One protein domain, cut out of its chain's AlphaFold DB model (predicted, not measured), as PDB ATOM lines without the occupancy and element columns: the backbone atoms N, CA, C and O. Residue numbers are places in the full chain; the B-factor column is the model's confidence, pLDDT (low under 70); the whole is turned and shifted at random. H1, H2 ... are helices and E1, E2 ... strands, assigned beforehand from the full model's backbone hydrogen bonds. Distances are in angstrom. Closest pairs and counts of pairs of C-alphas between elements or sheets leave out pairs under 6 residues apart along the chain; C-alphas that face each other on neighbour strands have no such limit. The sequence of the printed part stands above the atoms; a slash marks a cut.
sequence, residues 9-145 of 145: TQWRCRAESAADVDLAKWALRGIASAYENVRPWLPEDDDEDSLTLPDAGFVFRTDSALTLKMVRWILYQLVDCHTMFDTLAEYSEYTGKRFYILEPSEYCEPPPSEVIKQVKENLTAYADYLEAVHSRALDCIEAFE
ATOM      1  N   THR A   9      39.375 -22.405 110.111       91.12
ATOM      2  CA  THR A   9      39.669 -21.031 109.682       91.12
ATOM      3  C   THR A   9      39.633 -20.969 108.162       91.12
ATOM      4  O   THR A   9      40.168 -21.853 107.490       91.12
ATOM      5  N   GLN A  10      38.984 -19.940 107.620       93.81
ATOM      6  CA  GLN A  10      38.907 -19.693 106.185       93.81
ATOM      7  C   GLN A  10      39.828 -18.530 105.826       93.81
ATOM      8  O   GLN A  10      39.732 -17.454 106.413       93.81
ATOM      9  N   TRP A  11      40.697 -18.754 104.852       93.62
ATOM     10  CA  TRP A  11      41.702 -17.811 104.382       93.62
ATOM     11  C   TRP A  11      41.378 -17.342 102.974       93.62
ATOM     12  O   TRP A  11      40.714 -18.054 102.214       93.62
ATOM     13  N   ARG A  12      41.871 -16.157 102.618       92.62
ATOM     14  CA  ARG A  12      41.748 -15.604 101.271       92.62
ATOM     15  C   ARG A  12      43.010 -14.847 100.866       92.62
ATOM     16  O   ARG A  12      43.584 -14.135 101.685       92.62
ATOM     17  N   CYS A  13      43.411 -14.992  99.607       91.12
ATOM     18  CA  CYS A  13      44.501 -14.246  98.978       91.12
ATOM     19  C   CYS A  13      44.245 -14.031  97.470       91.12
ATOM     20  O   CYS A  13      43.324 -14.615  96.888       91.12
ATOM     21  N   ARG A  14      45.045 -13.152  96.857       88.94
ATOM     22  CA  ARG A  14      45.199 -12.986  95.400       88.94
ATOM     23  C   ARG A  14      46.403 -13.786  94.920       88.94
ATOM     24  O   ARG A  14      47.339 -13.995  95.675       88.94
ATOM     25  N   ALA A  15      46.388 -14.185  93.665       87.44
ATOM     26  CA  ALA A  15      47.481 -14.849  92.972       87.44
ATOM     27  C   ALA A  15      47.687 -14.173  91.622       87.44
ATOM     28  O   ALA A  15      46.712 -13.675  91.073       87.44
ATOM     29  N   GLU A  16      48.893 -14.181  91.068       85.38
ATOM     30  CA  GLU A  16      49.142 -13.540  89.768       85.38
ATOM     31  C   GLU A  16      48.656 -14.426  88.625       85.38
ATOM     32  O   GLU A  16      48.253 -13.940  87.570       85.38
ATOM     33  N   SER A  17      48.648 -15.742  88.840       86.06
ATOM     34  CA  SER A  17      48.254 -16.702  87.822       86.06
ATOM     35  C   SER A  17      47.463 -17.889  88.377       86.06
ATOM     36  O   SER A  17      47.447 -18.187  89.574       86.06
ATOM     37  N   ALA A  18      46.811 -18.625  87.473       85.81
ATOM     38  CA  ALA A  18      46.210 -19.915  87.805       85.81
ATOM     39  C   ALA A  18      47.264 -20.970  88.193       85.81
ATOM     40  O   ALA A  18      46.959 -21.864  88.982       85.81
ATOM     41  N   ALA A  19      48.493 -20.858  87.675       88.25
ATOM     42  CA  ALA A  19      49.579 -21.775  88.006       88.25
ATOM     43  C   ALA A  19      50.009 -21.618  89.470       88.25
ATOM     44  O   ALA A  19      50.209 -22.623  90.151       88.25
ATOM     45  N   ASP A  20      50.048 -20.385  89.982       90.81
ATOM     46  CA  ASP A  20      50.339 -20.108  91.392       90.81
ATOM     47  C   ASP A  20      49.257 -20.734  92.280       90.81
ATOM     48  O   ASP A  20      49.555 -21.384  93.282       90.81
ATOM     49  N   VAL A  21      47.981 -20.579  91.893       91.44
ATOM     50  CA  VAL A  21      46.836 -21.184  92.595       91.44
ATOM     51  C   VAL A  21      46.980 -22.698  92.664       91.44
ATOM     52  O   VAL A  21      46.750 -23.292  93.721       91.44
ATOM     53  N   ASP A  22      47.364 -23.338  91.564       92.12
ATOM     54  CA  ASP A  22      47.554 -24.783  91.543       92.12
ATOM     55  C   ASP A  22      48.770 -25.210  92.373       92.12
ATOM     56  O   ASP A  22      48.652 -26.151  93.164       92.12
ATOM     57  N   LEU A  23      49.887 -24.480  92.312       94.50
ATOM     58  CA  LEU A  23      51.051 -24.716  93.173       94.50
ATOM     59  C   LEU A  23      50.679 -24.620  94.664       94.50
ATOM     60  O   LEU A  23      51.037 -25.502  95.448       94.50
ATOM     61  N   ALA A  24      49.894 -23.613  95.053       95.00
ATOM     62  CA  ALA A  24      49.416 -23.447  96.424       95.00
ATOM     63  C   ALA A  24      48.464 -24.572  96.865       95.00
ATOM     64  O   ALA A  24      48.585 -25.080  97.983       95.00
ATOM     65  N   LYS A  25      47.543 -25.017  95.996       95.06
ATOM     66  CA  LYS A  25      46.669 -26.176  96.275       95.06
ATOM     67  C   LYS A  25      47.471 -27.448  96.506       95.06
ATOM     68  O   LYS A  25      47.133 -28.221  97.401       95.06
ATOM     69  N   TRP A  26      48.512 -27.674  95.704       96.06
ATOM     70  CA  TRP A  26      49.401 -28.813  95.896       96.06
ATOM     71  C   TRP A  26      50.148 -28.691  97.217       96.06
ATOM     72  O   TRP A  26      50.032 -29.595  98.037       96.06
ATOM     73  N   ALA A  27      50.799 -27.558  97.489       95.88
ATOM     74  CA  ALA A  27      51.510 -27.328  98.747       95.88
ATOM     75  C   ALA A  27      50.629 -27.601  99.982       95.88
ATOM     76  O   ALA A  27      51.049 -28.296 100.907       95.88
ATOM     77  N   LEU A  28      49.379 -27.125  99.963       94.56
ATOM     78  CA  LEU A  28      48.412 -27.247 101.060       94.56
ATOM     79  C   LEU A  28      47.630 -28.573 101.070       94.56
ATOM     80  O   LEU A  28      46.763 -28.774 101.927       94.56
ATOM     81  N   ARG A  29      47.906 -29.505 100.155       93.50
ATOM     82  CA  ARG A  29      47.167 -30.768 100.054       93.50
ATOM     83  C   ARG A  29      47.263 -31.588 101.343       93.50
ATOM     84  O   ARG A  29      48.340 -31.816 101.881       93.50
ATOM     85  N   GLY A  30      46.115 -32.035 101.855       87.81
ATOM     86  CA  GLY A  30      46.042 -32.768 103.127       87.81
ATOM     87  C   GLY A  30      46.217 -31.893 104.376       87.81
ATOM     88  O   GLY A  30      46.044 -32.391 105.483       87.81
ATOM     89  N   ILE A  31      46.511 -30.600 104.202       90.38
ATOM     90  CA  ILE A  31      46.571 -29.583 105.260       90.38
ATOM     91  C   ILE A  31      45.291 -28.738 105.234       90.38
ATOM     92  O   ILE A  31      44.690 -28.476 106.276       90.38
ATOM     93  N   ALA A  32      44.859 -28.320 104.042       90.25
ATOM     94  CA  ALA A  32      43.589 -27.641 103.838       90.25
ATOM     95  C   ALA A  32      42.464 -28.640 103.522       90.25
ATOM     96  O   ALA A  32      42.650 -29.606 102.777       90.25
ATOM     97  N   SER A  33      41.282 -28.389 104.088       87.31
ATOM     98  CA  SER A  33      40.095 -29.243 103.970       87.31
ATOM     99  C   SER A  33      39.213 -28.895 102.769       87.31
ATOM    100  O   SER A  33      38.438 -29.734 102.309       87.31
ATOM    101  N   ALA A  34      39.332 -27.678 102.233       87.81
ATOM    102  CA  ALA A  34      38.600 -27.231 101.052       87.81
ATOM    103  C   ALA A  34      39.320 -26.081 100.337       87.81
ATOM    104  O   ALA A  34      40.050 -25.312 100.967       87.81
ATOM    105  N   TYR A  35      39.033 -25.947  99.040       89.50
ATOM    106  CA  TYR A  35      39.534 -24.893  98.162       89.50
ATOM    107  C   TYR A  35      38.396 -24.320  97.326       89.50
ATOM    108  O   TYR A  35      37.545 -25.064  96.838       89.50
ATOM    109  N   GLU A  36      38.421 -23.013  97.102       88.12
ATOM    110  CA  GLU A  36      37.475 -22.304  96.251       88.12
ATOM    111  C   GLU A  36      38.259 -21.302  95.384       88.12
ATOM    112  O   GLU A  36      38.969 -20.435  95.899       88.12
ATOM    113  N   ASN A  37      38.143 -21.423  94.057       81.25
ATOM    114  CA  ASN A  37      38.605 -20.385  93.135       81.25
ATOM    115  C   ASN A  37      37.530 -19.294  93.102       81.25
ATOM    116  O   ASN A  37      36.374 -19.577  92.777       81.25
ATOM    117  N   VAL A  38      37.895 -18.054  93.403       77.88
ATOM    118  CA  VAL A  38      36.972 -16.916  93.358       77.88
ATOM    119  C   VAL A  38      37.453 -15.906  92.328       77.88
ATOM    120  O   VAL A  38      38.647 -15.802  92.046       77.88
ATOM    121  N   ARG A  39      36.521 -15.149  91.737       66.44
ATOM    122  CA  ARG A  39      36.923 -14.017  90.895       66.44
ATOM    123  C   ARG A  39      37.790 -13.062  91.729       66.44
ATOM    124  O   ARG A  39      37.489 -12.899  92.921       66.44
ATOM    125  N   PRO A  40      38.829 -12.445  91.137       62.25
ATOM    126  CA  PRO A  40      39.543 -11.362  91.798       62.25
ATOM    127  C   PRO A  40      38.545 -10.357  92.354       62.25
ATOM    128  O   PRO A  40      37.602  -9.946  91.671       62.25
ATOM    129  N   TRP A  41      38.740  -9.995  93.616       59.31
ATOM    130  CA  TRP A  41      38.168  -8.761  94.117       59.31
ATOM    131  C   TRP A  41      39.062  -7.673  93.539       59.31
ATOM    132  O   TRP A  41      40.246  -7.646  93.868       59.31
ATOM    133  N   LEU A  42      38.541  -6.879  92.604       52.81
ATOM    134  CA  LEU A  42      39.256  -5.696  92.145       52.81
ATOM    135  C   LEU A  42      39.387  -4.789  93.377       52.81
ATOM    136  O   LEU A  42      38.350  -4.420  93.935       52.81
ATOM    137  N   PRO A  43      40.598  -4.497  93.876       52.69
ATOM    138  CA  PRO A  43      40.743  -3.406  94.825       52.69
ATOM    139  C   PRO A  43      40.270  -2.133  94.123       52.69
ATOM    140  O   PRO A  43      40.552  -1.933  92.944       52.69
ATOM    141  N   GLU A  44      39.521  -1.292  94.830       48.78
ATOM    142  CA  GLU A  44      38.966  -0.069  94.240       48.78
ATOM    143  C   GLU A  44      40.049   0.948  93.818       48.78
ATOM    144  O   GLU A  44      39.698   1.885  93.119       48.78
ATOM    145  N   ASP A  45      41.338   0.747  94.144       47.44
ATOM    146  CA  ASP A  45      42.414   1.731  93.911       47.44
ATOM    147  C   ASP A  45      43.839   1.126  93.720       47.44
ATOM    148  O   ASP A  45      44.814   1.747  94.140       47.44
ATOM    149  N   ASP A  46      44.026  -0.081  93.153       48.00
ATOM    150  CA  ASP A  46      45.393  -0.442  92.700       48.00
ATOM    151  C   ASP A  46      45.641   0.290  91.367       48.00
ATOM    152  O   ASP A  46      44.946   0.032  90.383       48.00
ATOM    153  N   ASP A  47      46.579   1.241  91.390       44.06
ATOM    154  CA  ASP A  47      46.979   2.126  90.290       44.06
ATOM    155  C   ASP A  47      46.952   1.448  88.904       44.06
ATOM    156  O   ASP A  47      47.427   0.324  88.726       44.06
ATOM    157  N   GLU A  48      46.430   2.184  87.914       43.62
ATOM    158  CA  GLU A  48      46.106   1.791  86.527       43.62
ATOM    159  C   GLU A  48      47.255   1.189  85.674       43.62
ATOM    160  O   GLU A  48      47.069   0.968  84.479       43.62
ATOM    161  N   ASP A  49      48.417   0.860  86.243       43.66
ATOM    162  CA  ASP A  49      49.613   0.443  85.496       43.66
ATOM    163  C   ASP A  49      49.950  -1.064  85.546       43.66
ATOM    164  O   ASP A  49      50.849  -1.510  84.828       43.66
ATOM    165  N   SER A  50      49.241  -1.913  86.307       46.97
ATOM    166  CA  SER A  50      49.545  -3.361  86.343       46.97
ATOM    167  C   SER A  50      48.789  -4.163  85.269       46.97
ATOM    168  O   SER A  50      47.919  -4.986  85.551       46.97
ATOM    169  N   LEU A  51      49.136  -3.948  84.001       45.44
ATOM    170  CA  LEU A  51      48.597  -4.682  82.841       45.44
ATOM    171  C   LEU A  51      49.135  -6.123  82.678       45.44
ATOM    172  O   LEU A  51      49.075  -6.693  81.588       45.44
ATOM    173  N   THR A  52      49.658  -6.751  83.727       52.62
ATOM    174  CA  THR A  52      50.322  -8.056  83.615       52.62
ATOM    175  C   THR A  52      49.669  -9.085  84.527       52.62
ATOM    176  O   THR A  52      50.008  -9.191  85.697       52.62
ATOM    177  N   LEU A  53      48.779  -9.868  83.906       52.16
ATOM    178  CA  LEU A  53      48.030 -11.026  84.410       52.16
ATOM    179  C   LEU A  53      46.791 -10.705  85.271       52.16
ATOM    180  O   LEU A  53      46.840  -9.859  86.158       52.16
ATOM    181  N   PRO A  54      45.642 -11.362  85.005       60.00
ATOM    182  CA  PRO A  54      44.470 -11.204  85.848       60.00
ATOM    183  C   PRO A  54      44.755 -11.852  87.199       60.00
ATOM    184  O   PRO A  54      44.964 -13.066  87.253       60.00
ATOM    185  N   ASP A  55      44.705 -11.075  88.281       70.31
ATOM    186  CA  ASP A  55      44.821 -11.670  89.605       70.31
ATOM    187  C   ASP A  55      43.737 -12.749  89.776       70.31
ATOM    188  O   ASP A  55      42.556 -12.520  89.521       70.31
ATOM    189  N   ALA A  56      44.101 -13.951  90.198       78.62
ATOM    190  CA  ALA A  56      43.140 -14.973  90.580       78.62
ATOM    191  C   ALA A  56      42.827 -14.836  92.073       78.62
ATOM    192  O   ALA A  56      43.711 -14.603  92.895       78.62
ATOM    193  N   GLY A  57      41.560 -14.982  92.456       84.69
ATOM    194  CA  GLY A  57      41.190 -15.068  93.860       84.69
ATOM    195  C   GLY A  57      41.266 -16.513  94.346       84.69
ATOM    196  O   GLY A  57      40.690 -17.414  93.731       84.69
ATOM    197  N   PHE A  58      41.924 -16.733  95.480       90.62
ATOM    198  CA  PHE A  58      42.060 -18.053  96.083       90.62
ATOM    199  C   PHE A  58      41.559 -18.047  97.524       90.62
ATOM    200  O   PHE A  58      41.909 -17.180  98.325       90.62
ATOM    201  N   VAL A  59      40.705 -19.016  97.845       92.81
ATOM    202  CA  VAL A  59      40.148 -19.232  99.180       92.81
ATOM    203  C   VAL A  59      40.407 -20.674  99.587       92.81
ATOM    204  O   VAL A  59      40.199 -21.599  98.799       92.81
ATOM    205  N   PHE A  60      40.828 -20.884 100.829       94.19
ATOM    206  CA  PHE A  60      41.051 -22.220 101.375       94.19
ATOM    207  C   PHE A  60      40.723 -22.279 102.862       94.19
ATOM    208  O   PHE A  60      40.696 -21.261 103.553       94.19
ATOM    209  N   ARG A  61      40.435 -23.484 103.359       93.88
ATOM    210  CA  ARG A  61      40.065 -23.722 104.761       93.88
ATOM    211  C   ARG A  61      41.071 -24.638 105.435       93.88
ATOM    212  O   ARG A  61      41.428 -25.659 104.862       93.88
ATOM    213  N   THR A  62      41.496 -24.302 106.649       89.75
ATOM    214  CA  THR A  62      42.401 -25.128 107.467       89.75
ATOM    215  C   THR A  62      41.767 -25.427 108.817       89.75
ATOM    216  O   THR A  62      41.157 -24.541 109.420       89.75
ATOM    217  N   ASP A  63      41.969 -26.628 109.345       77.38
ATOM    218  CA  ASP A  63      41.429 -27.018 110.649       77.38
ATOM    219  C   ASP A  63      42.433 -26.677 111.767       77.38
ATOM    220  O   ASP A  63      43.453 -27.337 111.897       77.38
ATOM    221  N   SER A  64      42.160 -25.601 112.525       65.75
ATOM    222  CA  SER A  64      42.803 -24.986 113.722       65.75
ATOM    223  C   SER A  64      44.306 -25.116 114.059       65.75
ATOM    224  O   SER A  64      44.730 -24.506 115.035       65.75
ATOM    225  N   ALA A  65      45.141 -25.841 113.320       76.00
ATOM    226  CA  ALA A  65      46.551 -26.038 113.662       76.00
ATOM    227  C   ALA A  65      47.480 -24.945 113.107       76.00
ATOM    228  O   ALA A  65      48.609 -24.823 113.571       76.00
ATOM    229  N   LEU A  66      47.023 -24.156 112.127       88.31
ATOM    230  CA  LEU A  66      47.850 -23.153 111.456       88.31
ATOM    231  C   LEU A  66      47.398 -21.733 111.779       88.31
ATOM    232  O   LEU A  66      46.226 -21.383 111.638       88.31
ATOM    233  N   THR A  67      48.360 -20.908 112.186       91.25
ATOM    234  CA  THR A  67      48.191 -19.461 112.335       91.25
ATOM    235  C   THR A  67      48.409 -18.757 110.995       91.25
ATOM    236  O   THR A  67      49.014 -19.318 110.080       91.25
ATOM    237  N   LEU A  68      48.003 -17.488 110.892       91.12
ATOM    238  CA  LEU A  68      48.283 -16.673 109.708       91.12
ATOM    239  C   LEU A  68      49.781 -16.646 109.365       91.12
ATOM    240  O   LEU A  68      50.139 -16.834 108.208       91.12
ATOM    241  N   LYS A  69      50.664 -16.476 110.362       92.44
ATOM    242  CA  LYS A  69      52.122 -16.455 110.144       92.44
ATOM    243  C   LYS A  69      52.658 -17.776 109.592       92.44
ATOM    244  O   LYS A  69      53.569 -17.765 108.768       92.44
ATOM    245  N   MET A  70      52.071 -18.899 110.004       94.06
ATOM    246  CA  MET A  70      52.426 -20.226 109.499       94.06
ATOM    247  C   MET A  70      51.992 -20.435 108.056       94.06
ATOM    248  O   MET A  70      52.762 -20.932 107.237       94.06
ATOM    249  N   VAL A  71      50.774 -20.017 107.723       93.50
ATOM    250  CA  VAL A  71      50.281 -20.094 106.347       93.50
ATOM    251  C   VAL A  71      51.075 -19.151 105.438       93.50
ATOM    252  O   VAL A  71      51.484 -19.555 104.352       93.50
ATOM    253  N   ARG A  72      51.385 -17.935 105.907       92.88
ATOM    254  CA  ARG A  72      52.289 -17.001 105.219       92.88
ATOM    255  C   ARG A  72      53.652 -17.617 104.960       92.88
ATOM    256  O   ARG A  72      54.140 -17.518 103.843       92.88
ATOM    257  N   TRP A  73      54.228 -18.294 105.953       93.62
ATOM    258  CA  TRP A  73      55.510 -18.967 105.789       93.62
ATOM    259  C   TRP A  73      55.463 -19.993 104.654       93.62
ATOM    260  O   TRP A  73      56.356 -19.977 103.814       93.62
ATOM    261  N   ILE A  74      54.412 -20.824 104.587       94.31
ATOM    262  CA  ILE A  74      54.237 -21.821 103.515       94.31
ATOM    263  C   ILE A  74      54.187 -21.136 102.147       94.31
ATOM    264  O   ILE A  74      54.946 -21.519 101.264       94.31
ATOM    265  N   LEU A  75      53.332 -20.121 101.979       93.94
ATOM    266  CA  LEU A  75      53.175 -19.419 100.700       93.94
ATOM    267  C   LEU A  75      54.447 -18.668 100.292       93.94
ATOM    268  O   LEU A  75      54.799 -18.670  99.120       93.94
ATOM    269  N   TYR A  76      55.175 -18.101 101.255       91.75
ATOM    270  CA  TYR A  76      56.460 -17.440 101.026       91.75
ATOM    271  C   TYR A  76      57.564 -18.408 100.561       91.75
ATOM    272  O   TYR A  76      58.525 -17.981  99.933       91.75
ATOM    273  N   GLN A  77      57.451 -19.713 100.846       92.25
ATOM    274  CA  GLN A  77      58.387 -20.704 100.295       92.25
ATOM    275  C   GLN A  77      58.111 -21.040  98.821       92.25
ATOM    276  O   GLN A  77      58.950 -21.677  98.183       92.25
ATOM    277  N   LEU A  78      56.938 -20.687  98.290       93.38
ATOM    278  CA  LEU A  78      56.564 -20.991  96.913       93.38
ATOM    279  C   LEU A  78      57.115 -19.908  95.986       93.38
ATOM    280  O   LEU A  78      56.871 -18.719  96.188       93.38
ATOM    281  N   VAL A  79      57.855 -20.331  94.960       87.62
ATOM    282  CA  VAL A  79      58.428 -19.421  93.960       87.62
ATOM    283  C   VAL A  79      57.308 -18.628  93.286       87.62
ATOM    284  O   VAL A  79      56.255 -19.182  92.972       87.62
ATOM    285  N   ASP A  80      57.540 -17.327  93.119       83.06
ATOM    286  CA  ASP A  80      56.649 -16.362  92.464       83.06
ATOM    287  C   ASP A  80      55.240 -16.212  93.075       83.06
ATOM    288  O   ASP A  80      54.418 -15.456  92.578       83.06
ATOM    289  N   CYS A  81      54.971 -16.799  94.246       87.88
ATOM    290  CA  CYS A  81      53.684 -16.666  94.944       87.88
ATOM    291  C   CYS A  81      53.618 -15.456  95.902       87.88
ATOM    292  O   CYS A  81      52.835 -15.448  96.858       87.88
ATOM    293  N   HIS A  82      54.425 -14.415  95.669       86.56
ATOM    294  CA  HIS A  82      54.559 -13.250  96.557       86.56
ATOM    295  C   HIS A  82      53.231 -12.506  96.753       86.56
ATOM    296  O   HIS A  82      52.872 -12.173  97.878       86.56
ATOM    297  N   THR A  83      52.438 -12.349  95.687       88.06
ATOM    298  CA  THR A  83      51.110 -11.718  95.760       88.06
ATOM    299  C   THR A  83      50.166 -12.464  96.708       88.06
ATOM    300  O   THR A  83      49.382 -11.837  97.428       88.06
ATOM    301  N   MET A  84      50.265 -13.795  96.784       90.31
ATOM    302  CA  MET A  84      49.480 -14.563  97.752       90.31
ATOM    303  C   MET A  84      49.911 -14.271  99.178       90.31
ATOM    304  O   MET A  84      49.059 -14.088 100.043       90.31
ATOM    305  N   PHE A  85      51.218 -14.221  99.418       90.00
ATOM    306  CA  PHE A  85      51.779 -13.880 100.716       90.00
ATOM    307  C   PHE A  85      51.370 -12.464 101.161       90.00
ATOM    308  O   PHE A  85      50.823 -12.312 102.259       90.00
ATOM    309  N   ASP A  86      51.531 -11.467 100.288       87.81
ATOM    310  CA  ASP A  86      51.262 -10.048 100.564       87.81
ATOM    311  C   ASP A  86      49.783  -9.747 100.812       87.81
ATOM    312  O   ASP A  86      49.448  -8.754 101.457       87.81
ATOM    313  N   THR A  87      48.881 -10.578 100.288       89.75
ATOM    314  CA  THR A  87      47.431 -10.364 100.393       89.75
ATOM    315  C   THR A  87      46.737 -11.340 101.338       89.75
ATOM    316  O   THR A  87      45.546 -11.177 101.599       89.75
ATOM    317  N   LEU A  88      47.436 -12.350 101.873       92.44
ATOM    318  CA  LEU A  88      46.819 -13.360 102.730       92.44
ATOM    319  C   LEU A  88      46.234 -12.742 104.006       92.44
ATOM    320  O   LEU A  88      46.956 -12.141 104.815       92.44
ATOM    321  N   ALA A  89      44.945 -13.001 104.226       91.56
ATOM    322  CA  ALA A  89      44.236 -12.691 105.462       91.56
ATOM    323  C   ALA A  89      43.155 -13.741 105.774       91.56
ATOM    324  O   ALA A  89      42.790 -14.564 104.924       91.56
ATOM    325  N   GLU A  90      42.623 -13.707 106.999       91.38
ATOM    326  CA  GLU A  90      41.369 -14.400 107.311       91.38
ATOM    327  C   GLU A  90      40.236 -13.827 106.451       91.38
ATOM    328  O   GLU A  90      40.196 -12.631 106.161       91.38
ATOM    329  N   TYR A  91      39.289 -14.673 106.043       89.62
ATOM    330  CA  TYR A  91      38.239 -14.304 105.091       89.62
ATOM    331  C   TYR A  91      37.426 -13.074 105.528       89.62
ATOM    332  O   TYR A  91      37.082 -12.241 104.693       89.62
ATOM    333  N   SER A  92      37.138 -12.939 106.826       88.00
ATOM    334  CA  SER A  92      36.395 -11.803 107.395       88.00
ATOM    335  C   SER A  92      37.192 -10.500 107.468       88.00
ATOM    336  O   SER A  92      36.594  -9.439 107.609       88.00
ATOM    337  N   GLU A  93      38.521 -10.574 107.395       88.06
ATOM    338  CA  GLU A  93      39.439  -9.431 107.511       88.06
ATOM    339  C   GLU A  93      40.075  -9.064 106.160       88.06
ATOM    340  O   GLU A  93      40.904  -8.160 106.072       88.06
ATOM    341  N   TYR A  94      39.703  -9.772 105.091       85.62
ATOM    342  CA  TYR A  94      40.322  -9.637 103.782       85.62
ATOM    343  C   TYR A  94      39.923  -8.334 103.078       85.62
ATOM    344  O   TYR A  94      38.752  -8.109 102.777       85.62
ATOM    345  N   THR A  95      40.918  -7.507 102.752       80.00
ATOM    346  CA  THR A  95      40.733  -6.198 102.101       80.00
ATOM    347  C   THR A  95      41.141  -6.174 100.626       80.00
ATOM    348  O   THR A  95      40.887  -5.188  99.944       80.00
ATOM    349  N   GLY A  96      41.807  -7.223 100.126       74.12
ATOM    350  CA  GLY A  96      42.334  -7.285  98.755       74.12
ATOM    351  C   GLY A  96      43.602  -6.461  98.493       74.12
ATOM    352  O   GLY A  96      44.222  -6.643  97.443       74.12
ATOM    353  N   LYS A  97      44.007  -5.605  99.441       77.69
ATOM    354  CA  LYS A  97      45.199  -4.755  99.332       77.69
ATOM    355  C   LYS A  97      46.473  -5.565  99.562       77.69
ATOM    356  O   LYS A  97      46.510  -6.423 100.445       77.69
ATOM    357  N   ARG A  98      47.517  -5.265  98.784       76.81
ATOM    358  CA  ARG A  98      48.864  -5.799  99.011       76.81
ATOM    359  C   ARG A  98      49.486  -5.073 100.198       76.81
ATOM    360  O   ARG A  98      49.564  -3.844 100.216       76.81
ATOM    361  N   PHE A  99      49.935  -5.825 101.192       72.31
ATOM    362  CA  PHE A  99      50.845  -5.299 102.196       72.31
ATOM    363  C   PHE A  99      52.250  -5.539 101.656       72.31
ATOM    364  O   PHE A  99      52.712  -6.670 101.676       72.31
ATOM    365  N   TYR A 100      52.908  -4.505 101.127       68.62
ATOM    366  CA  TYR A 100      54.302  -4.616 100.689       68.62
ATOM    367  C   TYR A 100      55.188  -4.866 101.914       68.62
ATOM    368  O   TYR A 100      55.593  -3.933 102.614       68.62
ATOM    369  N   ILE A 101      55.424  -6.137 102.226       67.94
ATOM    370  CA  ILE A 101      56.177  -6.543 103.407       67.94
ATOM    371  C   ILE A 101      57.669  -6.450 103.082       67.94
ATOM    372  O   ILE A 101      58.215  -7.259 102.339       67.94
ATOM    373  N   LEU A 102      58.335  -5.456 103.672       65.25
ATOM    374  CA  LEU A 102      59.775  -5.232 103.499       65.25
ATOM    375  C   LEU A 102      60.633  -6.269 104.246       65.25
ATOM    376  O   LEU A 102      61.744  -6.563 103.816       65.25
ATOM    377  N   GLU A 103      60.113  -6.848 105.335       78.06
ATOM    378  CA  GLU A 103      60.807  -7.855 106.150       78.06
ATOM    379  C   GLU A 103      59.934  -9.105 106.369       78.06
ATOM    380  O   GLU A 103      59.268  -9.238 107.400       78.06
ATOM    381  N   PRO A 104      59.920 -10.067 105.423       75.56
ATOM    382  CA  PRO A 104      59.068 -11.260 105.503       75.56
ATOM    383  C   PRO A 104      59.246 -12.084 106.787       75.56
ATOM    384  O   PRO A 104      58.296 -12.707 107.264       75.56
ATOM    385  N   SER A 105      60.435 -12.055 107.395       75.88
ATOM    386  CA  SER A 105      60.748 -12.760 108.646       75.88
ATOM    387  C   SER A 105      59.919 -12.314 109.852       75.88
ATOM    388  O   SER A 105      59.746 -13.100 110.778       75.88
ATOM    389  N   GLU A 106      59.376 -11.095 109.863       83.50
ATOM    390  CA  GLU A 106      58.515 -10.629 110.962       83.50
ATOM    391  C   GLU A 106      57.074 -11.167 110.851       83.50
ATOM    392  O   GLU A 106      56.339 -11.279 111.847       83.50
ATOM    393  N   TYR A 107      56.674 -11.552 109.636       85.56
ATOM    394  CA  TYR A 107      55.309 -11.943 109.271       85.56
ATOM    395  C   TYR A 107      55.164 -13.439 108.974       85.56
ATOM    396  O   TYR A 107      54.037 -13.915 108.823       85.56
ATOM    397  N   CYS A 108      56.278 -14.169 108.945       90.62
ATOM    398  CA  CYS A 108      56.347 -15.602 108.703       90.62
ATOM    399  C   CYS A 108      56.868 -16.343 109.936       90.62
ATOM    400  O   CYS A 108      57.849 -15.942 110.555       90.62
ATOM    401  N   GLU A 109      56.251 -17.477 110.254       93.38
ATOM    402  CA  GLU A 109      56.723 -18.405 111.283       93.38
ATOM    403  C   GLU A 109      56.653 -19.827 110.722       93.38
ATOM    404  O   GLU A 109      55.610 -20.195 110.186       93.38
ATOM    405  N   PRO A 110      57.715 -20.643 110.806       93.56
ATOM    406  CA  PRO A 110      57.648 -22.012 110.312       93.56
ATOM    407  C   PRO A 110      56.564 -22.812 111.060       93.56
ATOM    408  O   PRO A 110      56.508 -22.756 112.291       93.56
ATOM    409  N   PRO A 111      55.707 -23.577 110.356       93.44
ATOM    410  CA  PRO A 111      54.755 -24.470 111.010       93.44
ATOM    411  C   PRO A 111      55.476 -25.662 111.673       93.44
ATOM    412  O   PRO A 111      56.680 -25.850 111.471       93.44
ATOM    413  N   PRO A 112      54.760 -26.510 112.440       94.50
ATOM    414  CA  PRO A 112      55.317 -27.755 112.969       94.50
ATOM    415  C   PRO A 112      56.016 -28.598 111.894       94.50
ATOM    416  O   PRO A 112      55.626 -28.593 110.722       94.50
ATOM    417  N   SER A 113      57.051 -29.341 112.287       95.38
ATOM    418  CA  SER A 113      57.913 -30.073 111.351       95.38
ATOM    419  C   SER A 113      57.151 -31.111 110.523       95.38
ATOM    420  O   SER A 113      57.506 -31.334 109.365       95.38
ATOM    421  N   GLU A 114      56.079 -31.695 111.062       94.44
ATOM    422  CA  GLU A 114      55.188 -32.603 110.339       94.44
ATOM    423  C   GLU A 114      54.487 -31.902 109.171       94.44
ATOM    424  O   GLU A 114      54.402 -32.461 108.078       94.44
ATOM    425  N   VAL A 115      54.050 -30.655 109.367       94.25
ATOM    426  CA  VAL A 115      53.443 -29.838 108.307       94.25
ATOM    427  C   VAL A 115      54.491 -29.488 107.258       94.25
ATOM    428  O   VAL A 115      54.235 -29.641 106.069       94.25
ATOM    429  N   ILE A 116      55.696 -29.081 107.675       95.69
ATOM    430  CA  ILE A 116      56.800 -28.791 106.741       95.69
ATOM    431  C   ILE A 116      57.125 -30.025 105.895       95.69
ATOM    432  O   ILE A 116      57.315 -29.915 104.683       95.69
ATOM    433  N   LYS A 117      57.191 -31.204 106.521       96.19
ATOM    434  CA  LYS A 117      57.421 -32.470 105.825       96.19
ATOM    435  C   LYS A 117      56.312 -32.748 104.807       96.19
ATOM    436  O   LYS A 117      56.631 -33.026 103.657       96.19
ATOM    437  N   GLN A 118      55.048 -32.595 105.201       95.75
ATOM    438  CA  GLN A 118      53.907 -32.794 104.306       95.75
ATOM    439  C   GLN A 118      53.937 -31.834 103.106       95.75
ATOM    440  O   GLN A 118      53.748 -32.273 101.976       95.75
ATOM    441  N   VAL A 119      54.229 -30.545 103.323       96.06
ATOM    442  CA  VAL A 119      54.372 -29.554 102.239       96.06
ATOM    443  C   VAL A 119      55.458 -29.986 101.251       96.06
ATOM    444  O   VAL A 119      55.231 -29.958 100.045       96.06
ATOM    445  N   LYS A 120      56.624 -30.428 101.742       97.12
ATOM    446  CA  LYS A 120      57.712 -30.912 100.877       97.12
ATOM    447  C   LYS A 120      57.292 -32.127 100.054       97.12
ATOM    448  O   LYS A 120      57.499 -32.128  98.848       97.12
ATOM    449  N   GLU A 121      56.675 -33.124 100.686       97.75
ATOM    450  CA  GLU A 121      56.177 -34.324  99.999       97.75
ATOM    451  C   GLU A 121      55.147 -33.972  98.918       97.75
ATOM    452  O   GLU A 121      55.201 -34.500  97.807       97.75
ATOM    453  N   ASN A 122      54.250 -33.031  99.211       97.44
ATOM    454  CA  ASN A 122      53.264 -32.560  98.250       97.44
ATOM    455  C   ASN A 122      53.898 -31.860  97.041       97.44
ATOM    456  O   ASN A 122      53.459 -32.077  95.913       97.44
ATOM    457  N   LEU A 123      54.911 -31.020  97.271       96.75
ATOM    458  CA  LEU A 123      55.613 -30.303  96.207       96.75
ATOM    459  C   LEU A 123      56.450 -31.250  95.340       96.75
ATOM    460  O   LEU A 123      56.463 -31.090  94.123       96.75
ATOM    461  N   THR A 124      57.079 -32.271  95.930       97.56
ATOM    462  CA  THR A 124      57.740 -33.341  95.166       97.56
ATOM    463  C   THR A 124      56.736 -34.083  94.287       97.56
ATOM    464  O   THR A 124      56.956 -34.206  93.088       97.56
ATOM    465  N   ALA A 125      55.587 -34.479  94.841       97.00
ATOM    466  CA  ALA A 125      54.542 -35.140  94.059       97.00
ATOM    467  C   ALA A 125      53.990 -34.254  92.926       97.00
ATOM    468  O   ALA A 125      53.583 -34.765  91.882       97.00
ATOM    469  N   TYR A 126      53.961 -32.931  93.119       96.62
ATOM    470  CA  TYR A 126      53.566 -32.001  92.067       96.62
ATOM    471  C   TYR A 126      54.620 -31.894  90.961       96.62
ATOM    472  O   TYR A 126      54.258 -31.909  89.787       96.62
ATOM    473  N   ALA A 127      55.909 -31.850  91.313       96.25
ATOM    474  CA  ALA A 127      56.997 -31.878  90.338       96.25
ATOM    475  C   ALA A 127      56.936 -33.147  89.469       96.25
ATOM    476  O   ALA A 127      56.896 -33.036  88.245       96.25
ATOM    477  N   ASP A 128      56.785 -34.325  90.088       97.19
ATOM    478  CA  ASP A 128      56.636 -35.603  89.376       97.19
ATOM    479  C   ASP A 128      55.427 -35.587  88.419       97.19
ATOM    480  O   ASP A 128      55.480 -36.081  87.289       97.19
ATOM    481  N   TYR A 129      54.309 -34.993  88.855       95.69
ATOM    482  CA  TYR A 129      53.123 -34.825  88.015       95.69
ATOM    483  C   TYR A 129      53.394 -33.924  86.803       95.69
ATOM    484  O   TYR A 129      52.986 -34.270  85.691       95.69
ATOM    485  N   LEU A 130      54.066 -32.785  86.996       95.44
ATOM    486  CA  LEU A 130      54.395 -31.855  85.915       95.44
ATOM    487  C   LEU A 130      55.340 -32.492  84.892       95.44
ATOM    488  O   LEU A 130      55.102 -32.356  83.692       95.44
ATOM    489  N   GLU A 131      56.341 -33.251  85.340       96.38
ATOM    490  CA  GLU A 131      57.226 -34.015  84.454       96.38
ATOM    491  C   GLU A 131      56.441 -35.032  83.615       96.38
ATOM    492  O   GLU A 131      56.602 -35.100  82.394       96.38
ATOM    493  N   ALA A 132      55.511 -35.766  84.233       95.38
ATOM    494  CA  ALA A 132      54.657 -36.717  83.524       95.38
ATOM    495  C   ALA A 132      53.678 -36.043  82.542       95.38
ATOM    496  O   ALA A 132      53.331 -36.610  81.503       95.38
ATOM    497  N   VAL A 133      53.178 -34.841  82.851       93.88
ATOM    498  CA  VAL A 133      52.370 -34.042  81.913       93.88
ATOM    499  C   VAL A 133      53.223 -33.578  80.735       93.88
ATOM    500  O   VAL A 133      52.796 -33.732  79.593       93.88
ATOM    501  N   HIS A 134      54.424 -33.067  81.000       94.62
ATOM    502  CA  HIS A 134      55.345 -32.598  79.973       94.62
ATOM    503  C   HIS A 134      55.771 -33.727  79.025       94.62
ATOM    504  O   HIS A 134      55.662 -33.569  77.814       94.62
ATOM    505  N   SER A 135      56.153 -34.894  79.558       95.38
ATOM    506  CA  SER A 135      56.493 -36.073  78.747       95.38
ATOM    507  C   SER A 135      55.345 -36.477  77.824       95.38
ATOM    508  O   SER A 135      55.553 -36.644  76.630       95.38
ATOM    509  N   ARG A 136      54.110 -36.551  78.341       93.75
ATOM    510  CA  ARG A 136      52.938 -36.888  77.513       93.75
ATOM    511  C   ARG A 136      52.675 -35.864  76.414       93.75
ATOM    512  O   ARG A 136      52.203 -36.237  75.345       93.75
ATOM    513  N   ALA A 137      52.929 -34.584  76.682       94.25
ATOM    514  CA  ALA A 137      52.791 -33.540  75.676       94.25
ATOM    515  C   ALA A 137      53.829 -33.706  74.555       94.25
ATOM    516  O   ALA A 137      53.466 -33.577  73.389       94.25
ATOM    517  N   LEU A 138      55.078 -34.048  74.895       94.62
ATOM    518  CA  LEU A 138      56.127 -34.350  73.916       94.62
ATOM    519  C   LEU A 138      55.786 -35.581  73.072       94.62
ATOM    520  O   LEU A 138      55.799 -35.478  71.850       94.62
ATOM    521  N   ASP A 139      55.367 -36.685  73.700       94.25
ATOM    522  CA  ASP A 139      54.945 -37.900  72.986       94.25
ATOM    523  C   ASP A 139      53.817 -37.596  71.982       94.25
ATOM    524  O   ASP A 139      53.764 -38.143  70.881       94.25
ATOM    525  N   CYS A 140      52.893 -36.705  72.361       92.75
ATOM    526  CA  CYS A 140      51.812 -36.270  71.484       92.75
ATOM    527  C   CYS A 140      52.332 -35.459  70.294       92.75
ATOM    528  O   CYS A 140      51.833 -35.668  69.195       92.75
ATOM    529  N   ILE A 141      53.294 -34.550  70.492       94.00
ATOM    530  CA  ILE A 141      53.910 -33.768  69.405       94.00
ATOM    531  C   ILE A 141      54.594 -34.706  68.407       94.00
ATOM    532  O   ILE A 141      54.316 -34.605  67.216       94.00
ATOM    533  N   GLU A 142      55.406 -35.650  68.891       90.44
ATOM    534  CA  GLU A 142      56.107 -36.626  68.047       90.44
ATOM    535  C   GLU A 142      55.138 -37.503  67.241       90.44
ATOM    536  O   GLU A 142      55.409 -37.839  66.095       90.44
ATOM    537  N   ALA A 143      53.971 -37.843  67.796       89.94
ATOM    538  CA  ALA A 143      52.960 -38.632  67.088       89.94
ATOM    539  C   ALA A 143      52.272 -37.888  65.922       89.94
ATOM    540  O   ALA A 143      51.562 -38.523  65.136       89.94
ATOM    541  N   PHE A 144      52.428 -36.562  65.828       82.06
ATOM    542  CA  PHE A 144      51.931 -35.747  64.714       82.06
ATOM    543  C   PHE A 144      52.995 -35.456  63.640       82.06
ATOM    544  O   PHE A 144      52.653 -34.819  62.639       82.06
ATOM    545  N   GLU A 145      54.240 -35.906  63.829       65.31
ATOM    546  CA  GLU A 145      55.324 -35.855  62.832       65.31
ATOM    547  C   GLU A 145      55.362 -37.119  61.955       65.31
ATOM    548  O   GLU A 145      55.620 -36.969  60.735       65.31
TER     549      GLU A 145
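AT A GLANCE: This is residues 9 to 145 of the 145 residues of an uncharacterized protein of Ralstonia sp. MD27 (UniProt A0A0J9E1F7). A small, strongly twisted sheet of three strands has H1 over one face and H3 beside its edge strand E1, with H2 folded onto H3. The long helix H5 packs on H1 with its residues 119 to 126, and beyond them residues 128 to 145, of which 128 to 142 belong to H5, stick out from this body as an arm. The printed part has 137 residues with five named helices and three named strands, in the order E1 H1 E2 E3 H2 H3 H4 H5; the class is mixed, helices and strands. The antiparallel sheet runs E1 E3 E2, and the whole is compact, with a radius of gyration of the C-alphas of 16.5 A and spans of 53 by 42 by 27 A.

HOW THE PARTS SIT: E3, residues 56 to 63, is antiparallel to E1, residues 9 to 15, with N 11 and O 60 2.8 A apart, and to E2, residues 32 to 38, with N 36 and O 59 2.8 A apart; E2 and E3 form a hairpin. H1, residues 18 to 27, lies over E3 at a height over the sheet of 9.0 A and runs along the strands, giving two layers, a helix on one face of a sheet. E1, H1 and E2 form a split strand-helix-strand unit, two strands running the same way with E3 between them, and its crossover is right-handed. H3, residues 82 to 87, stands at the sheet's level; its closest C-alpha pair with E1 is Thr 87 and Cys 13, 5.1 A. H2, residues 68 to 76, touches H3 in a helical hairpin, closest C-alphas Arg 72 and Phe 85, 5.5 A. H4, residues 104 to 107, only just touches H2, with 3 pairs of C-alphas within 8 A, the closest Tyr 107 and Lys 69, 5.6 A. H5, residues 113 to 142, touches H1 with residues 119 to 126 alone, closest C-alphas Val 119 and Ala 27, 5.0 A, at a steep tilt of 46 degrees, opposite ways. Every O i to N i+4 pair is within hydrogen-bond range in H1, H2, H3 and H5; H4 is too short for one.

IN THESE COORDINATES: E1 begins at C-alpha 9, (39.669, -21.031, 109.682), and E3 measures 23.5 A. H5 measures 43.8 A, from C-alpha 113 at (57.913, -30.073, 111.351) to C-alpha 142 at (56.107, -36.626, 68.047).

THE WHOLE: The C-alphas farthest apart, those of Glu 106 and Glu 145, are 54.4 A apart. The printed part has no cut; the links E2 to E3 and H3 to H4 are long. The pLDDT is under 70 at residues 39 to 54, 64, 100 to 102 and 145.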